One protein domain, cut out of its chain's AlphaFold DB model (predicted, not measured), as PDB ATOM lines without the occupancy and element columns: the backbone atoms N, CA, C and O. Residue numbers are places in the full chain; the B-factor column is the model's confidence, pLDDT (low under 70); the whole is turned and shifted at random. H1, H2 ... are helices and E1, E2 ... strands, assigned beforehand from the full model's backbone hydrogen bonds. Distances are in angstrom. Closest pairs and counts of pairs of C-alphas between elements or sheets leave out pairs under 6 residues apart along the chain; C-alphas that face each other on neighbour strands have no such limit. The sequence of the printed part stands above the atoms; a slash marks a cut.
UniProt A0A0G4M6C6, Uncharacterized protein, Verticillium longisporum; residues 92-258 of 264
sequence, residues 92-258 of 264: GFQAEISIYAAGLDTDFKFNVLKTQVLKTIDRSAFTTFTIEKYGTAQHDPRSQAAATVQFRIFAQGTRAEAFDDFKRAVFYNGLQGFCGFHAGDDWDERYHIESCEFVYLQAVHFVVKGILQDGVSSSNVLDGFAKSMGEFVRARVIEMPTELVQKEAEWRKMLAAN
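What this domain is: This is residues 92 to 258 of the 264 residues of an uncharacterized protein of Verticillium longisporum (UniProt A0A0G4M6C6). The model is long and loose: at one end a slab of two layers, the three-stranded sheet E1 E3 E2 with H1 and H3 over one face, then H4 with small H2 at the end of that sheet where E1 ends and E3 begins. Beyond them lie the two-stranded hairpin E4 and E5, away from the first sheet, and the last helix H5, whose residues 242 to 247 and 249 to 258 stick out free. The printed part has 167 residues with five named helices and five named strands in the order E1 H1 E2 H2 E3 H3 E4 E5 H4 H5; both sheets are antiparallel, and the class is mixed, helices and strands. The outline is a rod spanning 75 by 34 by 29 A, and the whole is loose, with a radius of gyration of the C-alphas of 21.1 A.

How they stand to each other: E1, residues 93 to 102, is an edge strand of the larger sheet. Its antiparallel neighbour is the inner strand E3, residues 148 to 157; N 95 and O 155 are 2.9 A apart, within hydrogen-bond range. On the other side of E3 is the edge strand E2, residues 128 to 134, also antiparallel, with N 132 and O 152 within hydrogen-bond range at 2.8 A. The sheet is twisted, with C-alphas up to 4.4 A off its best plane. H1, residues 106 to 120, is on the sheet at a height of 9.6 A; it lies over E3 and runs along it at 17 degrees on the local plane. E1, H1 and E2 form a split strand-helix-strand unit, two strands running the same way with E3 between them, and its crossover is right-handed. H3, residues 162 to 171, is on the same face as H1 at a height of 9.5 A, over E1 and E3, in two layers of helices and sheet. H1 touches H3 with residues 116 to 120 alone, at a steep tilt of 40 degrees, opposite ways; their closest C-alphas, of Val 117 and Ala 169, are 5.2 A apart. H2, residues 144 to 147, and H4, residues 223 to 235, each only graze the sheet. H2 touches H4, where the closest C-alphas, of Gln 144 and Phe 232, are 6.0 A apart. E4, residues 192 to 198, and E5, residues 203 to 209, form an antiparallel hairpin, with N 194 and O 207 within hydrogen-bond range at 2.9 A. H5, residues 242 to 258, touches no helix and is apart from H4. In H3, H4 and H5 every O i to N i+4 pair is within hydrogen-bond range, in H1 10 of 11 are, and H2 is too short for such a pair.

Where its parts are: E1 begins at C-alpha 93, (23.122, 25.291, 30.728), and is 30.3 A long. H1 is 21.6 A, E2 18.5 A, H2 5.0 A, E3 29.7 A and H3 14.6 A long. E4, 19.9 A, begins at C-alpha 192, (37.957, -6.081, 4.881); E5 is 18.9 A and H4 19.2 A. H5, 24.5 A, ends at C-alpha 258, (24.474, -15.838, -29.860).

The domain as a whole: The two C-alphas farthest apart, of Gly 92 and Ala 257, are 77.2 A apart. The printed part has no cut. The links H3 to E4, with 20 residues, and E5 to H4, with 13, are long. Residues 181 to 182 in the first of these pair antiparallel with residues 100 to 101 of E1. The mean pLDDT of the printed part is 83.0; under 70 are residues 174 to 189, 202, 215 to 222, 224 to 225 and 258.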
ATOM      1  N   GLY A  92      23.580  29.067  33.852       91.62
ATOM      2  CA  GLY A  92      22.670  28.311  33.001       91.62
ATOM      3  C   GLY A  92      23.307  27.027  32.479       91.62
ATOM      4  O   GLY A  92      24.219  26.464  33.085       91.62
ATOM      5  N   PHE A  93      22.794  26.562  31.349       94.62
ATOM      6  CA  PHE A  93      23.122  25.291  30.728       94.62
ATOM      7  C   PHE A  93      23.599  25.525  29.299       94.62
ATOM      8  O   PHE A  93      23.174  26.467  28.625       94.62
ATOM      9  N   GLN A  94      24.471  24.639  28.833       95.56
ATOM     10  CA  GLN A  94      24.920  24.610  27.451       95.56
ATOM     11  C   GLN A  94      24.918  23.179  26.933       95.56
ATOM     12  O   GLN A  94      25.197  22.242  27.684       95.56
ATOM     13  N   ALA A  95      24.639  23.023  25.647       95.44
ATOM     14  CA  ALA A  95      24.803  21.766  24.945       95.44
ATOM     15  C   ALA A  95      25.398  22.012  23.568       95.44
ATOM     16  O   ALA A  95      25.119  23.011  22.904       95.44
ATOM     17  N   GLU A  96      26.194  21.045  23.144       95.50
ATOM     18  CA  GLU A  96      26.806  21.012  21.833       95.50
ATOM     19  C   GLU A  96      26.625  19.616  21.251       95.50
ATOM     20  O   GLU A  96      26.852  18.616  21.933       95.50
ATOM     21  N   ILE A  97      26.201  19.554  19.992       93.19
ATOM     22  CA  ILE A  97      26.181  18.326  19.210       93.19
ATOM     23  C   ILE A  97      27.003  18.564  17.950       93.19
ATOM     24  O   ILE A  97      26.740  19.498  17.188       93.19
ATOM     25  N   SER A  98      27.978  17.687  17.736       92.00
ATOM     26  CA  SER A  98      28.737  17.601  16.495       92.00
ATOM     27  C   SER A  98      28.233  16.422  15.672       92.00
ATOM     28  O   SER A  98      28.151  15.299  16.165       92.00
ATOM     29  N   ILE A  99      27.877  16.699  14.423       89.44
ATOM     30  CA  ILE A  99      27.482  15.715  13.415       89.44
ATOM     31  C   ILE A  99      28.469  15.804  12.264       89.44
ATOM     32  O   ILE A  99      28.984  16.878  11.962       89.44
ATOM     33  N   TYR A 100      28.699  14.686  11.595       88.19
ATOM     34  CA  TYR A 100      29.609  14.608  10.470       88.19
ATOM     35  C   TYR A 100      28.861  14.201   9.204       88.19
ATOM     36  O   TYR A 100      27.924  13.400   9.244       88.19
ATOM     37  N   ALA A 101      29.266  14.793   8.083       88.19
ATOM     38  CA  ALA A 101      28.794  14.442   6.756       88.19
ATOM     39  C   ALA A 101      29.991  14.150   5.856       88.19
ATOM     40  O   ALA A 101      30.788  15.048   5.573       88.19
ATOM     41  N   ALA A 102      30.091  12.906   5.393       84.88
ATOM     42  CA  ALA A 102      31.096  12.487   4.428       84.88
ATOM     43  C   ALA A 102      30.589  12.604   2.983       84.88
ATOM     44  O   ALA A 102      29.387  12.489   2.709       84.88
ATOM     45  N   GLY A 103      31.528  12.782   2.056       81.00
ATOM     46  CA  GLY A 103      31.317  12.610   0.623       81.00
ATOM     47  C   GLY A 103      30.788  13.854  -0.086       81.00
ATOM     48  O   GLY A 103      31.206  14.976   0.189       81.00
ATOM     49  N   LEU A 104      29.895  13.646  -1.053       81.94
ATOM     50  CA  LEU A 104      29.418  14.703  -1.947       81.94
ATOM     51  C   LEU A 104      28.333  15.571  -1.289       81.94
ATOM     52  O   LEU A 104      27.708  15.179  -0.300       81.94
ATOM     53  N   ASP A 105      28.096  16.752  -1.860       87.50
ATOM     54  CA  ASP A 105      26.939  17.605  -1.562       87.50
ATOM     55  C   ASP A 105      26.780  17.988  -0.077       87.50
ATOM     56  O   ASP A 105      25.666  18.171   0.423       87.50
ATOM     57  N   THR A 106      27.890  18.142   0.654       89.62
ATOM     58  CA  THR A 106      27.886  18.478   2.092       89.62
ATOM     59  C   THR A 106      27.101  19.750   2.406       89.62
ATOM     60  O   THR A 106      26.513  19.874   3.478       89.62
ATOM     61  N   ASP A 107      27.026  20.677   1.457       91.25
ATOM     62  CA  ASP A 107      26.305  21.942   1.594       91.25
ATOM     63  C   ASP A 107      24.794  21.734   1.546       91.25
ATOM     64  O   ASP A 107      24.050  22.306   2.345       91.25
ATOM     65  N   PHE A 108      24.336  20.863   0.649       90.44
ATOM     66  CA  PHE A 108      22.943  20.453   0.593       90.44
ATOM     67  C   PHE A 108      22.554  19.701   1.871       90.44
ATOM     68  O   PHE A 108      21.567  20.057   2.512       90.44
ATOM     69  N   LYS A 109      23.375  18.730   2.295       90.19
ATOM     70  CA  LYS A 109      23.167  17.950   3.528       90.19
ATOM     71  C   LYS A 109      23.068  18.846   4.765       90.19
ATOM     72  O   LYS A 109      22.150  18.688   5.570       90.19
ATOM     73  N   PHE A 110      23.966  19.827   4.877       93.38
ATOM     74  CA  PHE A 110      23.938  20.827   5.942       93.38
ATOM     75  C   PHE A 110      22.625  21.615   5.947       93.38
ATOM     76  O   PHE A 110      21.998  21.768   6.993       93.38
ATOM     77  N   ASN A 111      22.182  22.091   4.779       93.38
ATOM     78  CA  ASN A 111      20.945  22.859   4.663       93.38
ATOM     79  C   ASN A 111      19.699  22.019   4.988       93.38
ATOM     80  O   ASN A 111      18.785  22.531   5.632       93.38
ATOM     81  N   VAL A 112      19.672  20.736   4.610       91.50
ATOM     82  CA  VAL A 112      18.597  19.804   4.991       91.50
ATOM     83  C   VAL A 112      18.534  19.651   6.508       91.50
ATOM     84  O   VAL A 112      17.483  19.918   7.095       91.50
ATOM     85  N   LEU A 113      19.660  19.317   7.152       92.19
ATOM     86  CA  LEU A 113      19.735  19.181   8.609       92.19
ATOM     87  C   LEU A 113      19.301  20.476   9.302       92.19
ATOM     88  O   LEU A 113      18.454  20.462  10.194       92.19
ATOM     89  N   LYS A 114      19.851  21.613   8.866       94.06
ATOM     90  CA  LYS A 114      19.548  22.929   9.425       94.06
ATOM     91  C   LYS A 114      18.055  23.242   9.336       94.06
ATOM     92  O   LYS A 114      17.469  23.642  10.338       94.06
ATOM     93  N   THR A 115      17.425  23.033   8.181       93.31
ATOM     94  CA  THR A 115      15.984  23.267   8.007       93.31
ATOM     95  C   THR A 115      15.149  22.345   8.899       93.31
ATOM     96  O   THR A 115      14.190  22.807   9.514       93.31
ATOM     97  N   GLN A 116      15.508  21.064   9.015       92.12
ATOM     98  CA  GLN A 116      14.779  20.110   9.856       92.12
ATOM     99  C   GLN A 116      14.861  20.462  11.345       92.12
ATOM    100  O   GLN A 116      13.839  20.476  12.029       92.12
ATOM    101  N   VAL A 117      16.055  20.811  11.838       93.62
ATOM    102  CA  VAL A 117      16.250  21.245  13.228       93.62
ATOM    103  C   VAL A 117      15.452  22.522  13.498       93.62
ATOM    104  O   VAL A 117      14.690  22.578  14.460       93.62
ATOM    105  N   LEU A 118      15.570  23.529  12.623       94.19
ATOM    106  CA  LEU A 118      14.900  24.825  12.788       94.19
ATOM    107  C   LEU A 118      13.370  24.741  12.739       94.19
ATOM    108  O   LEU A 118      12.709  25.617  13.289       94.19
ATOM    109  N   LYS A 119      12.804  23.717  12.093       92.94
ATOM    110  CA  LYS A 119      11.352  23.506  12.034       92.94
ATOM    111  C   LYS A 119      10.777  22.976  13.351       92.94
ATOM    112  O   LYS A 119       9.613  23.234  13.644       92.94
ATOM    113  N   THR A 120      11.570  22.230  14.115       89.94
ATOM    114  CA  THR A 120      11.110  21.532  15.325       89.94
ATOM    115  C   THR A 120      11.504  22.265  16.605       89.94
ATOM    116  O   THR A 120      10.798  22.171  17.604       89.94
ATOM    117  N   ILE A 121      12.628  22.983  16.597       93.88
ATOM    118  CA  ILE A 121      13.170  23.621  17.798       93.88
ATOM    119  C   ILE A 121      12.498  24.972  18.095       93.88
ATOM    120  O   ILE A 121      12.423  25.849  17.233       93.88
ATOM    121  N   ASP A 122      12.078  25.185  19.344       94.19
ATOM    122  CA  ASP A 122      11.708  26.517  19.830       94.19
ATOM    123  C   ASP A 122      12.967  27.305  20.209       94.19
ATOM    124  O   ASP A 122      13.552  27.140  21.279       94.19
ATOM    125  N   ARG A 123      13.390  28.196  19.314       94.31
ATOM    126  CA  ARG A 123      14.587  29.024  19.514       94.31
ATOM    127  C   ARG A 123      14.437  30.043  20.642       94.31
ATOM    128  O   ARG A 123      15.455  30.483  21.164       94.31
ATOM    129  N   SER A 124      13.213  30.422  21.010       94.81
ATOM    130  CA  SER A 124      12.981  31.391  22.088       94.81
ATOM    131  C   SER A 124      13.345  30.829  23.467       94.81
ATOM    132  O   SER A 124      13.583  31.586  24.405       94.81
ATOM    133  N   ALA A 125      13.472  29.502  23.573       94.06
ATOM    134  CA  ALA A 125      13.936  28.820  24.771       94.06
ATOM    135  C   ALA A 125      15.439  29.004  25.064       94.06
ATOM    136  O   ALA A 125      15.878  28.661  26.163       94.06
ATOM    137  N   PHE A 126      16.218  29.537  24.114       96.81
ATOM    138  CA  PHE A 126      17.677  29.611  24.188       96.81
ATOM    139  C   PHE A 126      18.174  31.056  24.103       96.81
ATOM    140  O   PHE A 126      17.706  31.848  23.288       96.81
ATOM    141  N   THR A 127      19.175  31.394  24.917       96.06
ATOM    142  CA  THR A 127      19.879  32.685  24.844       96.06
ATOM    143  C   THR A 127      20.855  32.725  23.676       96.06
ATOM    144  O   THR A 127      21.152  33.787  23.137       96.06
ATOM    145  N   THR A 128      21.369  31.566  23.268       96.06
ATOM    146  CA  THR A 128      22.206  31.399  22.080       96.06
ATOM    147  C   THR A 128      21.830  30.093  21.409       96.06
ATOM    148  O   THR A 128      21.695  29.075  22.079       96.06
ATOM    149  N   PHE A 129      21.665  30.121  20.090       97.00
ATOM    150  CA  PHE A 129      21.418  28.930  19.289       97.00
ATOM    151  C   PHE A 129      22.074  29.096  17.919       97.00
ATOM    152  O   PHE A 129      21.684  29.984  17.152       97.00
ATOM    153  N   THR A 130      23.058  28.257  17.602       97.38
ATOM    154  CA  THR A 130      23.780  28.289  16.326       97.38
ATOM    155  C   THR A 130      23.804  26.914  15.669       97.38
ATOM    156  O   THR A 130      23.810  25.878  16.331       97.38
ATOM    157  N   ILE A 131      23.781  26.921  14.335       97.12
ATOM    158  CA  ILE A 131      23.990  25.747  13.487       97.12
ATOM    159  C   ILE A 131      25.027  26.155  12.447       97.12
ATOM    160  O   ILE A 131      24.760  27.029  11.614       97.12
ATOM    161  N   GLU A 132      26.200  25.542  12.515       97.06
ATOM    162  CA  GLU A 132      27.401  25.931  11.780       97.06
ATOM    163  C   GLU A 132      27.985  24.738  11.023       97.06
ATOM    164  O   GLU A 132      27.810  23.587  11.420       97.06
ATOM    165  N   LYS A 133      28.685  25.026   9.924       95.31
ATOM    166  CA  LYS A 133      29.403  24.047   9.104       95.31
ATOM    167  C   LYS A 133      30.883  24.408   9.107       95.31
ATOM    168  O   LYS A 133      31.219  25.544   8.772       95.31
ATOM    169  N   TYR A 134      31.750  23.449   9.408       93.69
ATOM    170  CA  TYR A 134      33.198  23.617   9.380       93.69
ATOM    171  C   TYR A 134      33.837  22.735   8.317       93.69
ATOM    172  O   TYR A 134      33.698  21.512   8.334       93.69
ATOM    173  N   GLY A 135      34.586  23.384   7.427       89.69
ATOM    174  CA  GLY A 135      35.298  22.731   6.339       89.69
ATOM    175  C   GLY A 135      34.445  22.480   5.096       89.69
ATOM    176  O   GLY A 135      33.282  22.882   4.988       89.69
ATOM    177  N   THR A 136      35.084  21.819   4.141       88.38
ATOM    178  CA  THR A 136      34.548  21.401   2.843       88.38
ATOM    179  C   THR A 136      35.189  20.065   2.486       88.38
ATOM    180  O   THR A 136      36.398  19.917   2.675       88.38
ATOM    181  N   ALA A 137      34.413  19.118   1.959       86.94
ATOM    182  CA  ALA A 137      34.955  17.843   1.501       86.94
ATOM    183  C   ALA A 137      35.947  18.069   0.347       86.94
ATOM    184  O   ALA A 137      35.676  18.853  -0.568       86.94
ATOM    185  N   GLN A 138      37.100  17.397   0.390       86.50
ATOM    186  CA  GLN A 138      38.064  17.446  -0.707       86.50
ATOM    187  C   GLN A 138      37.508  16.740  -1.947       86.50
ATOM    188  O   GLN A 138      36.807  15.734  -1.845       86.50
ATOM    189  N   HIS A 139      37.866  17.247  -3.125       84.75
ATOM    190  CA  HIS A 139      37.624  16.546  -4.381       84.75
ATOM    191  C   HIS A 139      38.551  15.321  -4.486       84.75
ATOM    192  O   HIS A 139      39.747  15.452  -4.242       84.75
ATOM    193  N   ASP A 140      38.009  14.156  -4.867       86.19
ATOM    194  CA  ASP A 140      38.709  12.856  -4.873       86.19
ATOM    195  C   ASP A 140      39.492  12.568  -3.565       86.19
ATOM    196  O   ASP A 140      40.725  12.446  -3.556       86.19
ATOM    197  N   PRO A 141      38.794  12.484  -2.418       86.62
ATOM    198  CA  PRO A 141      39.432  12.430  -1.108       86.62
ATOM    199  C   PRO A 141      40.183  11.109  -0.899       86.62
ATOM    200  O   PRO A 141      39.632  10.028  -1.064       86.62
ATOM    201  N   ARG A 142      41.445  11.144  -0.457       85.31
ATOM    202  CA  ARG A 142      42.240   9.909  -0.261       85.31
ATOM    203  C   ARG A 142      41.949   9.166   1.045       85.31
ATOM    204  O   ARG A 142      42.362   8.020   1.190       85.31
ATOM    205  N   SER A 143      41.191   9.781   1.945       82.31
ATOM    206  CA  SER A 143      40.717   9.199   3.200       82.31
ATOM    207  C   SER A 143      39.304   9.688   3.512       82.31
ATOM    208  O   SER A 143      38.890  10.743   3.029       82.31
ATOM    209  N   GLN A 144      38.576   8.949   4.351       76.69
ATOM    210  CA  GLN A 144      37.255   9.371   4.823       76.69
ATOM    211  C   GLN A 144      37.335  10.709   5.567       76.69
ATOM    212  O   GLN A 144      36.550  11.604   5.287       76.69
ATOM    213  N   ALA A 145      38.368  10.910   6.394       81.62
ATOM    214  CA  ALA A 145      38.615  12.185   7.068       81.62
ATOM    215  C   ALA A 145      38.714  13.377   6.093       81.62
ATOM    216  O   ALA A 145      38.166  14.439   6.370       81.62
ATOM    217  N   ALA A 146      39.354  13.205   4.930       84.62
ATOM    218  CA  ALA A 146      39.435  14.250   3.901       84.62
ATOM    219  C   ALA A 146      38.094  14.509   3.183       84.62
ATOM    220  O   ALA A 146      37.915  15.559   2.562       84.62
ATOM    221  N   ALA A 147      37.159  13.562   3.258       86.12
ATOM    222  CA  ALA A 147      35.815  13.659   2.699       86.12
ATOM    223  C   ALA A 147      34.778  14.192   3.700       86.12
ATOM    224  O   ALA A 147      33.634  14.417   3.307       86.12
ATOM    225  N   THR A 148      35.144  14.347   4.975       87.75
ATOM    226  CA  THR A 148      34.207  14.614   6.068       87.75
ATOM    227  C   THR A 148      34.183  16.089   6.453       87.75
ATOM    228  O   THR A 148      35.213  16.727   6.653       87.75
ATOM    229  N   VAL A 149      32.972  16.625   6.599       90.88
ATOM    230  CA  VAL A 149      32.685  17.989   7.060       90.88
ATOM    231  C   VAL A 149      31.936  17.914   8.386       90.88
ATOM    232  O   VAL A 149      31.061  17.064   8.557       90.88
ATOM    233  N   GLN A 150      32.259  18.806   9.324       93.31
ATOM    234  CA  GLN A 150      31.597  18.867  10.628       93.31
ATOM    235  C   GLN A 150      30.446  19.872  10.606       93.31
ATOM    236  O   GLN A 150      30.600  21.010  10.164       93.31
ATOM    237  N   PHE A 151      29.304  19.472  11.149       94.12
ATOM    238  CA  PHE A 151      28.170  20.327  11.468       94.12
ATOM    239  C   PHE A 151      28.073  20.455  12.985       94.12
ATOM    240  O   PHE A 151      27.954  19.454  13.690       94.12
ATOM    241  N   ARG A 152      28.118  21.682  13.494       95.50
ATOM    242  CA  ARG A 152      28.029  21.972  14.925       95.50
ATOM    243  C   ARG A 152      26.706  22.644  15.224       95.50
ATOM    244  O   ARG A 152      26.380  23.669  14.629       95.50
ATOM    245  N   ILE A 153      25.960  22.072  16.158       96.19
ATOM    246  CA  ILE A 153      24.745  22.656  16.707       96.19
ATOM    247  C   ILE A 153      25.037  22.987  18.161       96.19
ATOM    248  O   ILE A 153      25.381  22.102  18.943       96.19
ATOM    249  N   PHE A 154      24.910  24.257  18.516       97.50
ATOM    250  CA  PHE A 154      25.239  24.757  19.842       97.50
ATOM    251  C   PHE A 154      24.063  25.532  20.416       97.50
ATOM    252  O   PHE A 154      23.429  26.323  19.714       97.50
ATOM    253  N   ALA A 155      23.784  25.313  21.697       97.31
ATOM    254  CA  ALA A 155      22.742  26.021  22.417       97.31
ATOM    255  C   ALA A 155      23.182  26.389  23.837       97.31
ATOM    256  O   ALA A 155      23.815  25.594  24.529       97.31
ATOM    257  N   GLN A 156      22.783  27.579  24.283       97.44
ATOM    258  CA  GLN A 156      22.851  28.016  25.676       97.44
ATOM    259  C   GLN A 156      21.477  28.492  26.132       97.44
ATOM    260  O   GLN A 156      20.713  29.057  25.348       97.44
ATOM    261  N   GLY A 157      21.155  28.272  27.400       95.75
ATOM    262  CA  GLY A 157      19.878  28.680  27.966       95.75
ATOM    263  C   GLY A 157      19.838  28.519  29.477       95.75
ATOM    264  O   GLY A 157      20.705  27.900  30.084       95.75
ATOM    265  N   THR A 158      18.813  29.081  30.104       93.56
ATOM    266  CA  THR A 158      18.635  29.038  31.564       93.56
ATOM    267  C   THR A 158      17.777  27.863  32.030       93.56
ATOM    268  O   THR A 158      17.757  27.559  33.219       93.56
ATOM    269  N   ARG A 159      17.088  27.189  31.100       92.62
ATOM    270  CA  ARG A 159      16.146  26.093  31.357       92.62
ATOM    271  C   ARG A 159      16.740  24.762  30.920       92.62
ATOM    272  O   ARG A 159      16.928  24.543  29.725       92.62
ATOM    273  N   ALA A 160      17.039  23.883  31.874       91.31
ATOM    274  CA  ALA A 160      17.634  22.576  31.595       91.31
ATOM    275  C   ALA A 160      16.725  21.711  30.708       91.31
ATOM    276  O   ALA A 160      17.200  21.034  29.801       91.31
ATOM    277  N   GLU A 161      15.413  21.783  30.926       93.06
ATOM    278  CA  GLU A 161      14.405  20.996  30.218       93.06
ATOM    279  C   GLU A 161      14.342  21.299  28.711       93.06
ATOM    280  O   GLU A 161      14.039  20.413  27.913       93.06
ATOM    281  N   ALA A 162      14.720  22.513  28.288       93.88
ATOM    282  CA  ALA A 162      14.781  22.874  26.870       93.88
ATOM    283  C   ALA A 162      15.831  22.045  26.103       93.88
ATOM    284  O   ALA A 162      15.740  21.874  24.886       93.88
ATOM    285  N   PHE A 163      16.824  21.485  26.802       94.81
ATOM    286  CA  PHE A 163      17.872  20.684  26.176       94.81
ATOM    287  C   PHE A 163      17.424  19.267  25.802       94.81
ATOM    288  O   PHE A 163      18.088  18.611  24.993       94.81
ATOM    289  N   ASP A 164      16.279  18.804  26.301       93.44
ATOM    290  CA  ASP A 164      15.669  17.572  25.800       93.44
ATOM    291  C   ASP A 164      15.017  17.800  24.432       93.44
ATOM    292  O   ASP A 164      15.176  16.974  23.531       93.44
ATOM    293  N   ASP A 165      14.363  18.951  24.233       91.81
ATOM    294  CA  ASP A 165      13.871  19.373  22.914       91.81
ATOM    295  C   ASP A 165      15.017  19.602  21.934       91.81
ATOM    296  O   ASP A 165      14.934  19.173  20.785       91.81
ATOM    297  N   PHE A 166      16.122  20.190  22.397       93.38
ATOM    298  CA  PHE A 166      17.355  20.317  21.622       93.38
ATOM    299  C   PHE A 166      17.853  18.963  21.104       93.38
ATOM    300  O   PHE A 166      18.047  18.785  19.900       93.38
ATOM    301  N   LYS A 167      18.014  17.980  22.001       91.75
ATOM    302  CA  LYS A 167      18.457  16.630  21.629       91.75
ATOM    303  C   LYS A 167      17.481  15.972  20.656       91.75
ATOM    304  O   LYS A 167      17.923  15.414  19.653       91.75
ATOM    305  N   ARG A 168      16.169  16.060  20.911       89.88
ATOM    306  CA  ARG A 168      15.133  15.513  20.017       89.88
ATOM    307  C   ARG A 168      15.195  16.148  18.633       89.88
ATOM    308  O   ARG A 168      15.255  15.424  17.645       89.88
ATOM    309  N   ALA A 169      15.241  17.477  18.559       90.44
ATOM    310  CA  ALA A 169      15.277  18.215  17.301       90.44
ATOM    311  C   ALA A 169      16.497  17.863  16.443       90.44
ATOM    312  O   ALA A 169      16.419  17.968  15.227       90.44
ATOM    313  N   VAL A 170      17.608  17.432  17.045       88.62
ATOM    314  CA  VAL A 170      18.803  17.002  16.309       88.62
ATOM    315  C   VAL A 170      18.749  15.510  15.961       88.62
ATOM    316  O   VAL A 170      18.840  15.155  14.786       88.62
ATOM    317  N   PHE A 171      18.560  14.626  16.942       84.75
ATOM    318  CA  PHE A 171      18.699  13.178  16.733       84.75
ATOM    319  C   PHE A 171      17.496  12.512  16.068       84.75
ATOM    320  O   PHE A 171      17.672  11.505  15.384       84.75
ATOM    321  N   TYR A 172      16.281  13.056  16.196       83.62
ATOM    322  CA  TYR A 172      15.107  12.441  15.558       83.62
ATOM    323  C   TYR A 172      15.141  12.594  14.030       83.62
ATOM    324  O   TYR A 172      14.471  11.851  13.316       83.62
ATOM    325  N   ASN A 173      16.000  13.482  13.522       75.50
ATOM    326  CA  ASN A 173      16.297  13.601  12.100       75.50
ATOM    327  C   ASN A 173      17.303  12.550  11.599       75.50
ATOM    328  O   ASN A 173      17.556  12.504  10.403       75.50
ATOM    329  N   GLY A 174      17.866  11.680  12.446       66.12
ATOM    330  CA  GLY A 174      18.931  10.751  12.040       66.12
ATOM    331  C   GLY A 174      18.564   9.830  10.866       66.12
ATOM    332  O   GLY A 174      19.385   9.609   9.979       66.12
ATOM    333  N   LEU A 175      17.320   9.337  10.806       64.31
ATOM    334  CA  LEU A 175      16.840   8.475   9.708       64.31
ATOM    335  C   LEU A 175      16.140   9.241   8.571       64.31
ATOM    336  O   LEU A 175      15.937   8.677   7.499       64.31
ATOM    337  N   GLN A 176      15.766  10.504   8.795       66.31
ATOM    338  CA  GLN A 176      15.055  11.356   7.825       66.31
ATOM    339  C   GLN A 176      15.942  12.452   7.215       66.31
ATOM    340  O   GLN A 176      15.490  13.194   6.345       66.31
ATOM    341  N   GLY A 177      17.165  12.610   7.715       69.12
ATOM    342  CA  GLY A 177      18.090  13.670   7.344       69.12
ATOM    343  C   GLY A 177      18.813  13.351   6.048       69.12
ATOM    344  O   GLY A 177      18.219  13.325   4.974       69.12
ATOM    345  N   PHE A 178      20.118  13.123   6.142       67.50
ATOM    346  CA  PHE A 178      20.960  12.842   4.987       67.50
ATOM    347  C   PHE A 178      21.696  11.505   5.124       67.50
ATOM    348  O   PHE A 178      21.957  11.023   6.228       67.50
ATOM    349  N   CYS A 179      22.049  10.905   3.985       60.34
ATOM    350  CA  CYS A 179      22.857   9.689   3.942       60.34
ATOM    351  C   CYS A 179      24.245   9.937   4.541       60.34
ATOM    352  O   CYS A 179      24.923  10.888   4.153       60.34
ATOM    353  N   GLY A 180      24.664   9.063   5.460       64.88
ATOM    354  CA  GLY A 180      25.923   9.218   6.180       64.88
ATOM    355  C   GLY A 180      25.839  10.204   7.342       64.88
ATOM    356  O   GLY A 180      26.812  10.887   7.604       64.88
ATOM    357  N   PHE A 181      24.698  10.312   8.026       68.94
ATOM    358  CA  PHE A 181      24.635  10.928   9.353       68.94
ATOM    359  C   PHE A 181      25.405  10.046  10.349       68.94
ATOM    360  O   PHE A 181      24.994   8.912  10.609       68.94
ATOM    361  N   HIS A 182      26.513  10.543  10.905       67.12
ATOM    362  CA  HIS A 182      27.281   9.833  11.933       67.12
ATOM    363  C   HIS A 182      27.906  10.783  12.965       67.12
ATOM    364  O   HIS A 182      28.057  11.981  12.717       67.12
ATOM    365  N   ALA A 183      28.263  10.231  14.129       66.50
ATOM    366  CA  ALA A 183      28.838  10.951  15.271       66.50
ATOM    367  C   ALA A 183      30.332  10.632  15.519       66.50
ATOM    368  O   ALA A 183      30.818  10.864  16.619       66.50
ATOM    369  N   GLY A 184      31.054  10.133  14.502       56.56
ATOM    370  CA  GLY A 184      32.529  10.050  14.516       56.56
ATOM    371  C   GLY A 184      33.198   8.674  14.701       56.56
ATOM    372  O   GLY A 184      34.418   8.654  14.792       56.56
ATOM    373  N   ASP A 185      32.459   7.555  14.720       60.22
ATOM    374  CA  ASP A 185      33.014   6.184  14.881       60.22
ATOM    375  C   ASP A 185      32.995   5.352  13.575       60.22
ATOM    376  O   ASP A 185      32.576   4.197  13.536       60.22
ATOM    377  N   ASP A 186      33.376   5.950  12.451       63.50
ATOM    378  CA  ASP A 186      33.156   5.398  11.111       63.50
ATOM    379  C   ASP A 186      34.267   4.477  10.569       63.50
ATOM    380  O   ASP A 186      33.978   3.671   9.683       63.50
ATOM    381  N   TRP A 187      35.496   4.524  11.099       64.62
ATOM    382  CA  TRP A 187      36.641   3.748  10.586       64.62
ATOM    383  C   TRP A 187      37.237   2.768  11.607       64.62
ATOM    384  O   TRP A 187      37.517   3.145  12.743       64.62
ATOM    385  N   ASP A 188      37.510   1.534  11.168       67.56
ATOM    386  CA  ASP A 188      38.169   0.489  11.958       67.56
ATOM    387  C   ASP A 188      39.106  -0.360  11.081       67.56
ATOM    388  O   ASP A 188      38.746  -0.783   9.980       67.56
ATOM    389  N   GLU A 189      40.312  -0.651  11.573       67.25
ATOM    390  CA  GLU A 189      41.331  -1.435  10.856       67.25
ATOM    391  C   GLU A 189      40.916  -2.892  10.585       67.25
ATOM    392  O   GLU A 189      41.517  -3.565   9.748       67.25
ATOM    393  N   ARG A 190      39.882  -3.399  11.267       76.38
ATOM    394  CA  ARG A 190      39.355  -4.763  11.085       76.38
ATOM    395  C   ARG A 190      38.504  -4.922   9.820       76.38
ATOM    396  O   ARG A 190      38.134  -6.050   9.475       76.38
ATOM    397  N   TYR A 191      38.152  -3.825   9.148       81.12
ATOM    398  CA  TYR A 191      37.321  -3.872   7.949       81.12
ATOM    399  C   TYR A 191      38.071  -4.506   6.773       81.12
ATOM    400  O   TYR A 191      39.204  -4.145   6.463       81.12
ATOM    401  N   HIS A 192      37.419  -5.442   6.084       80.81
ATOM    402  CA  HIS A 192      37.957  -6.081   4.881       80.81
ATOM    403  C   HIS A 192      36.867  -6.265   3.830       80.81
ATOM    404  O   HIS A 192      35.675  -6.253   4.140       80.81
ATOM    405  N   ILE A 193      37.275  -6.400   2.571       84.00
ATOM    406  CA  ILE A 193      36.366  -6.406   1.426       84.00
ATOM    407  C   ILE A 193      36.369  -7.790   0.790       84.00
ATOM    408  O   ILE A 193      37.418  -8.301   0.405       84.00
ATOM    409  N   GLU A 194      35.182  -8.364   0.645       85.56
ATOM    410  CA  GLU A 194      34.935  -9.541  -0.180       85.56
ATOM    411  C   GLU A 194      34.251  -9.108  -1.477       85.56
ATOM    412  O   GLU A 194      33.385  -8.230  -1.470       85.56
ATOM    413  N   SER A 195      34.614  -9.733  -2.596       87.44
ATOM    414  CA  SER A 195      33.937  -9.539  -3.877       87.44
ATOM    415  C   SER A 195      33.315 -10.842  -4.371       87.44
ATOM    416  O   SER A 195      33.869 -11.930  -4.208       87.44
ATOM    417  N   CYS A 196      32.137 -10.730  -4.980       85.00
ATOM    418  CA  CYS A 196      31.433 -11.828  -5.626       85.00
ATOM    419  C   CYS A 196      30.974 -11.387  -7.019       85.00
ATOM    420  O   CYS A 196      30.277 -10.379  -7.168       85.00
ATOM    421  N   GLU A 197      31.374 -12.136  -8.044       82.88
ATOM    422  CA  GLU A 197      31.031 -11.848  -9.434       82.88
ATOM    423  C   GLU A 197      29.745 -12.575  -9.844       82.88
ATOM    424  O   GLU A 197      29.679 -13.805  -9.877       82.88
ATOM    425  N   PHE A 198      28.726 -11.812 -10.231       76.31
ATOM    426  CA  PHE A 198      27.493 -12.322 -10.819       76.31
ATOM    427  C   PHE A 198      27.560 -12.190 -12.340       76.31
ATOM    428  O   PHE A 198      26.976 -11.287 -12.937       76.31
ATOM    429  N   VAL A 199      28.272 -13.128 -12.966       73.00
ATOM    430  CA  VAL A 199      28.582 -13.150 -14.407       73.00
ATOM    431  C   VAL A 199      27.352 -12.910 -15.293       73.00
ATOM    432  O   VAL A 199      27.391 -12.075 -16.191       73.00
ATOM    433  N   TYR A 200      26.233 -13.584 -15.019       74.94
ATOM    434  CA  TYR A 200      25.013 -13.452 -15.828       74.94
ATOM    435  C   TYR A 200      24.165 -12.214 -15.504       74.94
ATOM    436  O   TYR A 200      23.320 -11.839 -16.310       74.94
ATOM    437  N   LEU A 201      24.386 -11.579 -14.347       74.94
ATOM    438  CA  LEU A 201      23.755 -10.301 -13.986       74.94
ATOM    439  C   LEU A 201      24.623  -9.098 -14.370       74.94
ATOM    440  O   LEU A 201      24.199  -7.965 -14.169       74.94
ATOM    441  N   GLN A 202      25.829  -9.341 -14.898       69.56
ATOM    442  CA  GLN A 202      26.817  -8.310 -15.218       69.56
ATOM    443  C   GLN A 202      27.112  -7.391 -14.021       69.56
ATOM    444  O   GLN A 202      27.278  -6.181 -14.169       69.56
ATOM    445  N   ALA A 203      27.156  -7.971 -12.821       75.25
ATOM    446  CA  ALA A 203      27.339  -7.235 -11.580       75.25
ATOM    447  C   ALA A 203      28.492  -7.823 -10.767       75.25
ATOM    448  O   ALA A 203      28.642  -9.041 -10.666       75.25
ATOM    449  N   VAL A 204      29.280  -6.948 -10.144       75.88
ATOM    450  CA  VAL A 204      30.232  -7.324  -9.096       75.88
ATOM    451  C   VAL A 204      29.690  -6.775  -7.788       75.88
ATOM    452  O   VAL A 204      29.482  -5.570  -7.648       75.88
ATOM    453  N   HIS A 205      29.412  -7.669  -6.850       82.69
ATOM    454  CA  HIS A 205      28.949  -7.309  -5.522       82.69
ATOM    455  C   HIS A 205      30.143  -7.247  -4.578       82.69
ATOM    456  O   HIS A 205      30.888  -8.218  -4.460       82.69
ATOM    457  N   PHE A 206      30.308  -6.115  -3.900       82.00
ATOM    458  CA  PHE A 206      31.312  -5.939  -2.860       82.00
ATOM    459  C   PHE A 206      30.633  -5.942  -1.495       82.00
ATOM    460  O   PHE A 206      29.676  -5.202  -1.274       82.00
ATOM    461  N   VAL A 207      31.149  -6.750  -0.575       81.12
ATOM    462  CA  VAL A 207      30.732  -6.772   0.826       81.12
ATOM    463  C   VAL A 207      31.886  -6.256   1.663       81.12
ATOM    464  O   VAL A 207      32.958  -6.856   1.686       81.12
ATOM    465  N   VAL A 208      31.664  -5.155   2.376       80.19
ATOM    466  CA  VAL A 208      32.614  -4.673   3.381       80.19
ATOM    467  C   VAL A 208      32.252  -5.311   4.716       80.19
ATOM    468  O   VAL A 208      31.218  -5.002   5.310       80.19
ATOM    469  N   LYS A 209      33.081  -6.244   5.172       80.06
ATOM    470  CA  LYS A 209      32.910  -6.955   6.438       80.06
ATOM    471  C   LYS A 209      33.368  -6.086   7.604       80.06
ATOM    472  O   LYS A 209      34.325  -5.326   7.489       80.06
ATOM    473  N   GLY A 210      32.681  -6.221   8.737       76.25
ATOM    474  CA  GLY A 210      32.980  -5.511   9.983       76.25
ATOM    475  C   GLY A 210      32.156  -4.240  10.207       76.25
ATOM    476  O   GLY A 210      31.806  -3.969  11.350       76.25
ATOM    477  N   ILE A 211      31.744  -3.527   9.150       75.06
ATOM    478  CA  ILE A 211      30.995  -2.262   9.293       75.06
ATOM    479  C   ILE A 211      29.536  -2.451   9.750       75.06
ATOM    480  O   ILE A 211      28.993  -1.608  10.454       75.06
ATOM    481  N   LEU A 212      28.904  -3.571   9.383       72.00
ATOM    482  CA  LEU A 212      27.564  -3.969   9.843       72.00
ATOM    483  C   LEU A 212      27.567  -5.342  10.529       72.00
ATOM    484  O   LEU A 212      26.517  -5.968  10.608       72.00
ATOM    485  N   GLN A 213      28.724  -5.838  10.985       72.19
ATOM    486  CA  GLN A 213      28.852  -7.183  11.576       72.19
ATOM    487  C   GLN A 213      28.155  -8.257  10.708       72.19
ATOM    488  O   GLN A 213      28.496  -8.385   9.530       72.19
ATOM    489  N   ASP A 214      27.169  -8.974  11.258       72.12
ATOM    490  CA  ASP A 214      26.406 -10.033  10.581       72.12
ATOM    491  C   ASP A 214      25.147  -9.519   9.842       72.12
ATOM    492  O   ASP A 214      24.336 -10.303   9.351       72.12
ATOM    493  N   GLY A 215      24.977  -8.197   9.723       67.50
ATOM    494  CA  GLY A 215      23.893  -7.539   8.986       67.50
ATOM    495  C   GLY A 215      22.930  -6.736   9.868       67.50
ATOM    496  O   GLY A 215      23.007  -6.753  11.091       67.50
ATOM    497  N   VAL A 216      21.982  -6.027   9.239       64.19
ATOM    498  CA  VAL A 216      21.080  -5.047   9.893       64.19
ATOM    499  C   VAL A 216      20.336  -5.595  11.118       64.19
ATOM    500  O   VAL A 216      20.147  -4.870  12.089       64.19
ATOM    501  N   SER A 217      19.911  -6.859  11.095       64.19
ATOM    502  CA  SER A 217      19.149  -7.477  12.195       64.19
ATOM    503  C   SER A 217      20.020  -8.203  13.227       64.19
ATOM    504  O   SER A 217      19.493  -8.724  14.208       64.19
ATOM    505  N   SER A 218      21.335  -8.256  13.014       66.88
ATOM    506  CA  SER A 218      22.299  -8.989  13.848       66.88
ATOM    507  C   SER A 218      23.543  -8.150  14.149       66.88
ATOM    508  O   SER A 218      24.614  -8.684  14.417       66.88
ATOM    509  N   SER A 219      23.386  -6.827  14.111       67.31
ATOM    510  CA  SER A 219      24.431  -5.845  14.366       67.31
ATOM    511  C   SER A 219      24.030  -4.940  15.520       67.31
ATOM    512  O   SER A 219      22.877  -4.514  15.613       67.31
ATOM    513  N   ASN A 220      24.987  -4.599  16.380       64.81
ATOM    514  CA  ASN A 220      24.838  -3.497  17.335       64.81
ATOM    515  C   ASN A 220      25.355  -2.153  16.782       64.81
ATOM    516  O   ASN A 220      25.302  -1.140  17.479       64.81
ATOM    517  N   VAL A 221      25.849  -2.142  15.540       66.44
ATOM    518  CA  VAL A 221      26.400  -0.972  14.848       66.44
ATOM    519  C   VAL A 221      25.301  -0.259  14.059       66.44
ATOM    520  O   VAL A 221      24.487  -0.893  13.386       66.44
ATOM    521  N   LEU A 222      25.282   1.076  14.128       65.81
ATOM    522  CA  LEU A 222      24.282   1.904  13.455       65.81
ATOM    523  C   LEU A 222      24.461   1.884  11.930       65.81
ATOM    524  O   LEU A 222      25.525   2.198  11.404       65.81
ATOM    525  N   ASP A 223      23.367   1.639  11.211       70.38
ATOM    526  CA  ASP A 223      23.312   1.607   9.741       70.38
ATOM    527  C   ASP A 223      23.811   2.904   9.060       70.38
ATOM    528  O   ASP A 223      24.350   2.883   7.951       70.38
ATOM    529  N   GLY A 224      23.711   4.048   9.751       67.69
ATOM    530  CA  GLY A 224      24.241   5.333   9.278       67.69
ATOM    531  C   GLY A 224      25.740   5.310   8.951       67.69
ATOM    532  O   GLY A 224      26.170   6.013   8.033       67.69
ATOM    533  N   PHE A 225      26.525   4.460   9.623       69.50
ATOM    534  CA  PHE A 225      27.962   4.332   9.371       69.50
ATOM    535  C   PHE A 225      28.261   3.718   7.998       69.50
ATOM    536  O   PHE A 225      29.058   4.270   7.239       69.50
ATOM    537  N   ALA A 226      27.552   2.651   7.616       72.25
ATOM    538  CA  ALA A 226      27.698   2.039   6.294       72.25
ATOM    539  C   ALA A 226      27.336   3.017   5.165       72.25
ATOM    540  O   ALA A 226      28.006   3.066   4.131       72.25
ATOM    541  N   LYS A 227      26.323   3.861   5.392       77.06
ATOM    542  CA  LYS A 227      25.936   4.928   4.457       77.06
ATOM    543  C   LYS A 227      27.013   6.009   4.324       77.06
ATOM    544  O   LYS A 227      27.230   6.491   3.215       77.06
ATOM    545  N   SER A 228      27.700   6.369   5.414       76.19
ATOM    546  CA  SER A 228      28.820   7.328   5.382       76.19
ATOM    547  C   SER A 228      29.981   6.800   4.532       76.19
ATOM    548  O   SER A 228      30.466   7.495   3.637       76.19
ATOM    549  N   MET A 229      30.354   5.530   4.716       79.94
ATOM    550  CA  MET A 229      31.379   4.883   3.891       79.94
ATOM    551  C   MET A 229      30.975   4.824   2.408       79.94
ATOM    552  O   MET A 229      31.799   5.094   1.534       79.94
ATOM    553  N   GLY A 230      29.711   4.514   2.103       79.94
ATOM    554  CA  GLY A 230      29.206   4.536   0.725       79.94
ATOM    555  C   GLY A 230      29.348   5.912   0.063       79.94
ATOM    556  O   GLY A 230      29.765   6.009  -1.091       79.94
ATOM    557  N   GLU A 231      29.077   6.986   0.808       82.69
ATOM    558  CA  GLU A 231      29.269   8.361   0.333       82.69
ATOM    559  C   GLU A 231      30.748   8.704   0.104       82.69
ATOM    560  O   GLU A 231      31.070   9.376  -0.878       82.69
ATOM    561  N   PHE A 232      31.659   8.200   0.943       82.06
ATOM    562  CA  PHE A 232      33.098   8.306   0.695       82.06
ATOM    563  C   PHE A 232      33.507   7.601  -0.607       82.06
ATOM    564  O   PHE A 232      34.169   8.215  -1.442       82.06
ATOM    565  N   VAL A 233      33.081   6.350  -0.816       84.19
ATOM    566  CA  VAL A 233      33.393   5.585  -2.039       84.19
ATOM    567  C   VAL A 233      32.876   6.313  -3.281       84.19
ATOM    568  O   VAL A 233      33.597   6.427  -4.268       84.19
ATOM    569  N   ARG A 234      31.665   6.874  -3.218       83.19
ATOM    570  CA  ARG A 234      31.071   7.653  -4.314       83.19
ATOM    571  C   ARG A 234      31.827   8.954  -4.615       83.19
ATOM    572  O   ARG A 234      31.779   9.424  -5.748       83.19
ATOM    573  N   ALA A 235      32.506   9.541  -3.630       85.69
ATOM    574  CA  ALA A 235      33.297  10.757  -3.814       85.69
ATOM    575  C   ALA A 235      34.679  10.503  -4.448       85.69
ATOM    576  O   ALA A 235      35.355  11.459  -4.834       85.69
ATOM    577  N   ARG A 236      35.115   9.240  -4.556       87.44
ATOM    578  CA  ARG A 236      36.389   8.878  -5.186       87.44
ATOM    579  C   ARG A 236      36.307   8.927  -6.700       87.44
ATOM    580  O   ARG A 236      35.360   8.433  -7.305       87.44
ATOM    581  N   VAL A 237      37.377   9.427  -7.306       84.00
ATOM    582  CA  VAL A 237      37.642   9.270  -8.732       84.00
ATOM    583  C   VAL A 237      38.724   8.207  -8.877       84.00
ATOM    584  O   VAL A 237      39.799   8.302  -8.282       84.00
ATOM    585  N   ILE A 238      38.431   7.164  -9.646       82.62
ATOM    586  CA  ILE A 238      39.396   6.112  -9.976       82.62
ATOM    587  C   ILE A 238      39.595   6.066 -11.486       82.62
ATOM    588  O   ILE A 238      38.653   6.284 -12.251       82.62
ATOM    589  N   GLU A 239      40.821   5.786 -11.918       84.19
ATOM    590  CA  GLU A 239      41.078   5.467 -13.318       84.19
ATOM    591  C   GLU A 239      40.405   4.132 -13.641       84.19
ATOM    592  O   GLU A 239      40.638   3.130 -12.964       84.19
ATOM    593  N   MET A 240      39.533   4.128 -14.649       80.19
ATOM    594  CA  MET A 240      38.854   2.913 -15.091       80.19
ATOM    595  C   MET A 240      39.821   2.076 -15.940       80.19
ATOM    596  O   MET A 240      40.245   2.563 -16.993       80.19
ATOM    597  N   PRO A 241      40.137   0.823 -15.556       83.69
ATOM    598  CA  PRO A 241      40.964  -0.053 -16.378       83.69
ATOM    599  C   PRO A 241      40.318  -0.271 -17.749       83.69
ATOM    600  O   PRO A 241      39.184  -0.756 -17.853       83.69
ATOM    601  N   THR A 242      41.017   0.113 -18.817       85.56
ATOM    602  CA  THR A 242      40.470   0.050 -20.183       85.56
ATOM    603  C   THR A 242      40.201  -1.381 -20.641       85.56
ATOM    604  O   THR A 242      39.312  -1.610 -21.460       85.56
ATOM    605  N   GLU A 243      40.890  -2.353 -20.047       84.12
ATOM    606  CA  GLU A 243      40.723  -3.782 -20.279       84.12
ATOM    607  C   GLU A 243      39.316  -4.247 -19.890       84.12
ATOM    608  O   GLU A 243      38.735  -5.081 -20.578       84.12
ATOM    609  N   LEU A 244      38.727  -3.683 -18.825       79.69
ATOM    610  CA  LEU A 244      37.356  -4.010 -18.416       79.69
ATOM    611  C   LEU A 244      36.338  -3.516 -19.447       79.69
ATOM    612  O   LEU A 244      35.389  -4.229 -19.768       79.69
ATOM    613  N   VAL A 245      36.559  -2.325 -20.010       80.88
ATOM    614  CA  VAL A 245      35.706  -1.754 -21.064       80.88
ATOM    615  C   VAL A 245      35.829  -2.561 -22.356       80.88
ATOM    616  O   VAL A 245      34.825  -2.856 -23.004       80.88
ATOM    617  N   GLN A 246      37.051  -2.953 -22.721       84.62
ATOM    618  CA  GLN A 246      37.321  -3.788 -23.892       84.62
ATOM    619  C   GLN A 246      36.688  -5.175 -23.744       84.62
ATOM    620  O   GLN A 246      35.950  -5.602 -24.632       84.62
ATOM    621  N   LYS A 247      36.889  -5.832 -22.597       80.62
ATOM    622  CA  LYS A 247      36.313  -7.145 -22.283       80.62
ATOM    623  C   LYS A 247      34.785  -7.108 -22.298       80.62
ATOM    624  O   LYS A 247      34.167  -7.991 -22.883       80.62
ATOM    625  N   GLU A 248      34.167  -6.070 -21.734       80.12
ATOM    626  CA  GLU A 248      32.711  -5.882 -21.801       80.12
ATOM    627  C   GLU A 248      32.228  -5.666 -23.246       80.12
ATOM    628  O   GLU A 248      31.220  -6.240 -23.664       80.12
ATOM    629  N   ALA A 249      32.957  -4.891 -24.057       82.88
ATOM    630  CA  ALA A 249      32.624  -4.692 -25.467       82.88
ATOM    631  C   ALA A 249      32.717  -5.995 -26.286       82.88
ATOM    632  O   ALA A 249      31.862  -6.252 -27.139       82.88
ATOM    633  N   GLU A 250      33.724  -6.830 -26.029       83.62
ATOM    634  CA  GLU A 250      33.856  -8.165 -26.622       83.62
ATOM    635  C   GLU A 250      32.712  -9.088 -26.197       83.62
ATOM    636  O   GLU A 250      32.100  -9.757 -27.036       83.62
ATOM    637  N   TRP A 251      32.354  -9.072 -24.913       76.88
ATOM    638  CA  TRP A 251      31.263  -9.886 -24.388       76.88
ATOM    639  C   TRP A 251      29.909  -9.503 -24.979       76.88
ATOM    640  O   TRP A 251      29.149 -10.380 -25.395       76.88
ATOM    641  N   ARG A 252      29.622  -8.202 -25.116       77.81
ATOM    642  CA  ARG A 252      28.405  -7.709 -25.782       77.81
ATOM    643  C   ARG A 252      28.312  -8.179 -27.232       77.81
ATOM    644  O   ARG A 252      27.233  -8.573 -27.671       77.81
ATOM    645  N   LYS A 253      29.431  -8.192 -27.968       83.31
ATOM    646  CA  LYS A 253      29.484  -8.736 -29.338       83.31
ATOM    647  C   LYS A 253      29.196 -10.239 -29.360       83.31
ATOM    648  O   LYS A 253      28.428 -10.693 -30.206       83.31
ATOM    649  N   MET A 254      29.756 -11.000 -28.419       78.50
ATOM    650  CA  MET A 254      29.510 -12.441 -28.292       78.50
ATOM    651  C   MET A 254      28.037 -12.750 -27.974       78.50
ATOM    652  O   MET A 254      27.444 -13.637 -28.590       78.50
ATOM    653  N   LEU A 255      27.422 -12.010 -27.047       72.69
ATOM    654  CA  LEU A 255      26.003 -12.155 -26.707       72.69
ATOM    655  C   LEU A 255      25.094 -11.807 -27.893       72.69
ATOM    656  O   LEU A 255      24.172 -12.563 -28.191       72.69
ATOM    657  N   ALA A 256      25.388 -10.722 -28.620       75.50
ATOM    658  CA  ALA A 256      24.648 -10.346 -29.825       75.50
ATOM    659  C   ALA A 256      24.753 -11.411 -30.935       75.50
ATOM    660  O   ALA A 256      23.760 -11.711 -31.596       75.50
ATOM    661  N   ALA A 257      25.924 -12.034 -31.105       74.25
ATOM    662  CA  ALA A 257      26.124 -13.125 -32.060       74.25
ATOM    663  C   ALA A 257      25.365 -14.411 -31.672       74.25
ATOM    664  O   ALA A 257      24.889 -15.140 -32.543       74.25
ATOM    665  N   ASN A 258      25.215 -14.681 -30.371       63.94
ATOM    666  CA  ASN A 258      24.474 -15.838 -29.860       63.94
ATOM    667  C   ASN A 258      22.954 -15.616 -29.792       63.94
ATOM    668  O   ASN A 258      22.207 -16.592 -29.813       63.94
TER     669      ASN A 258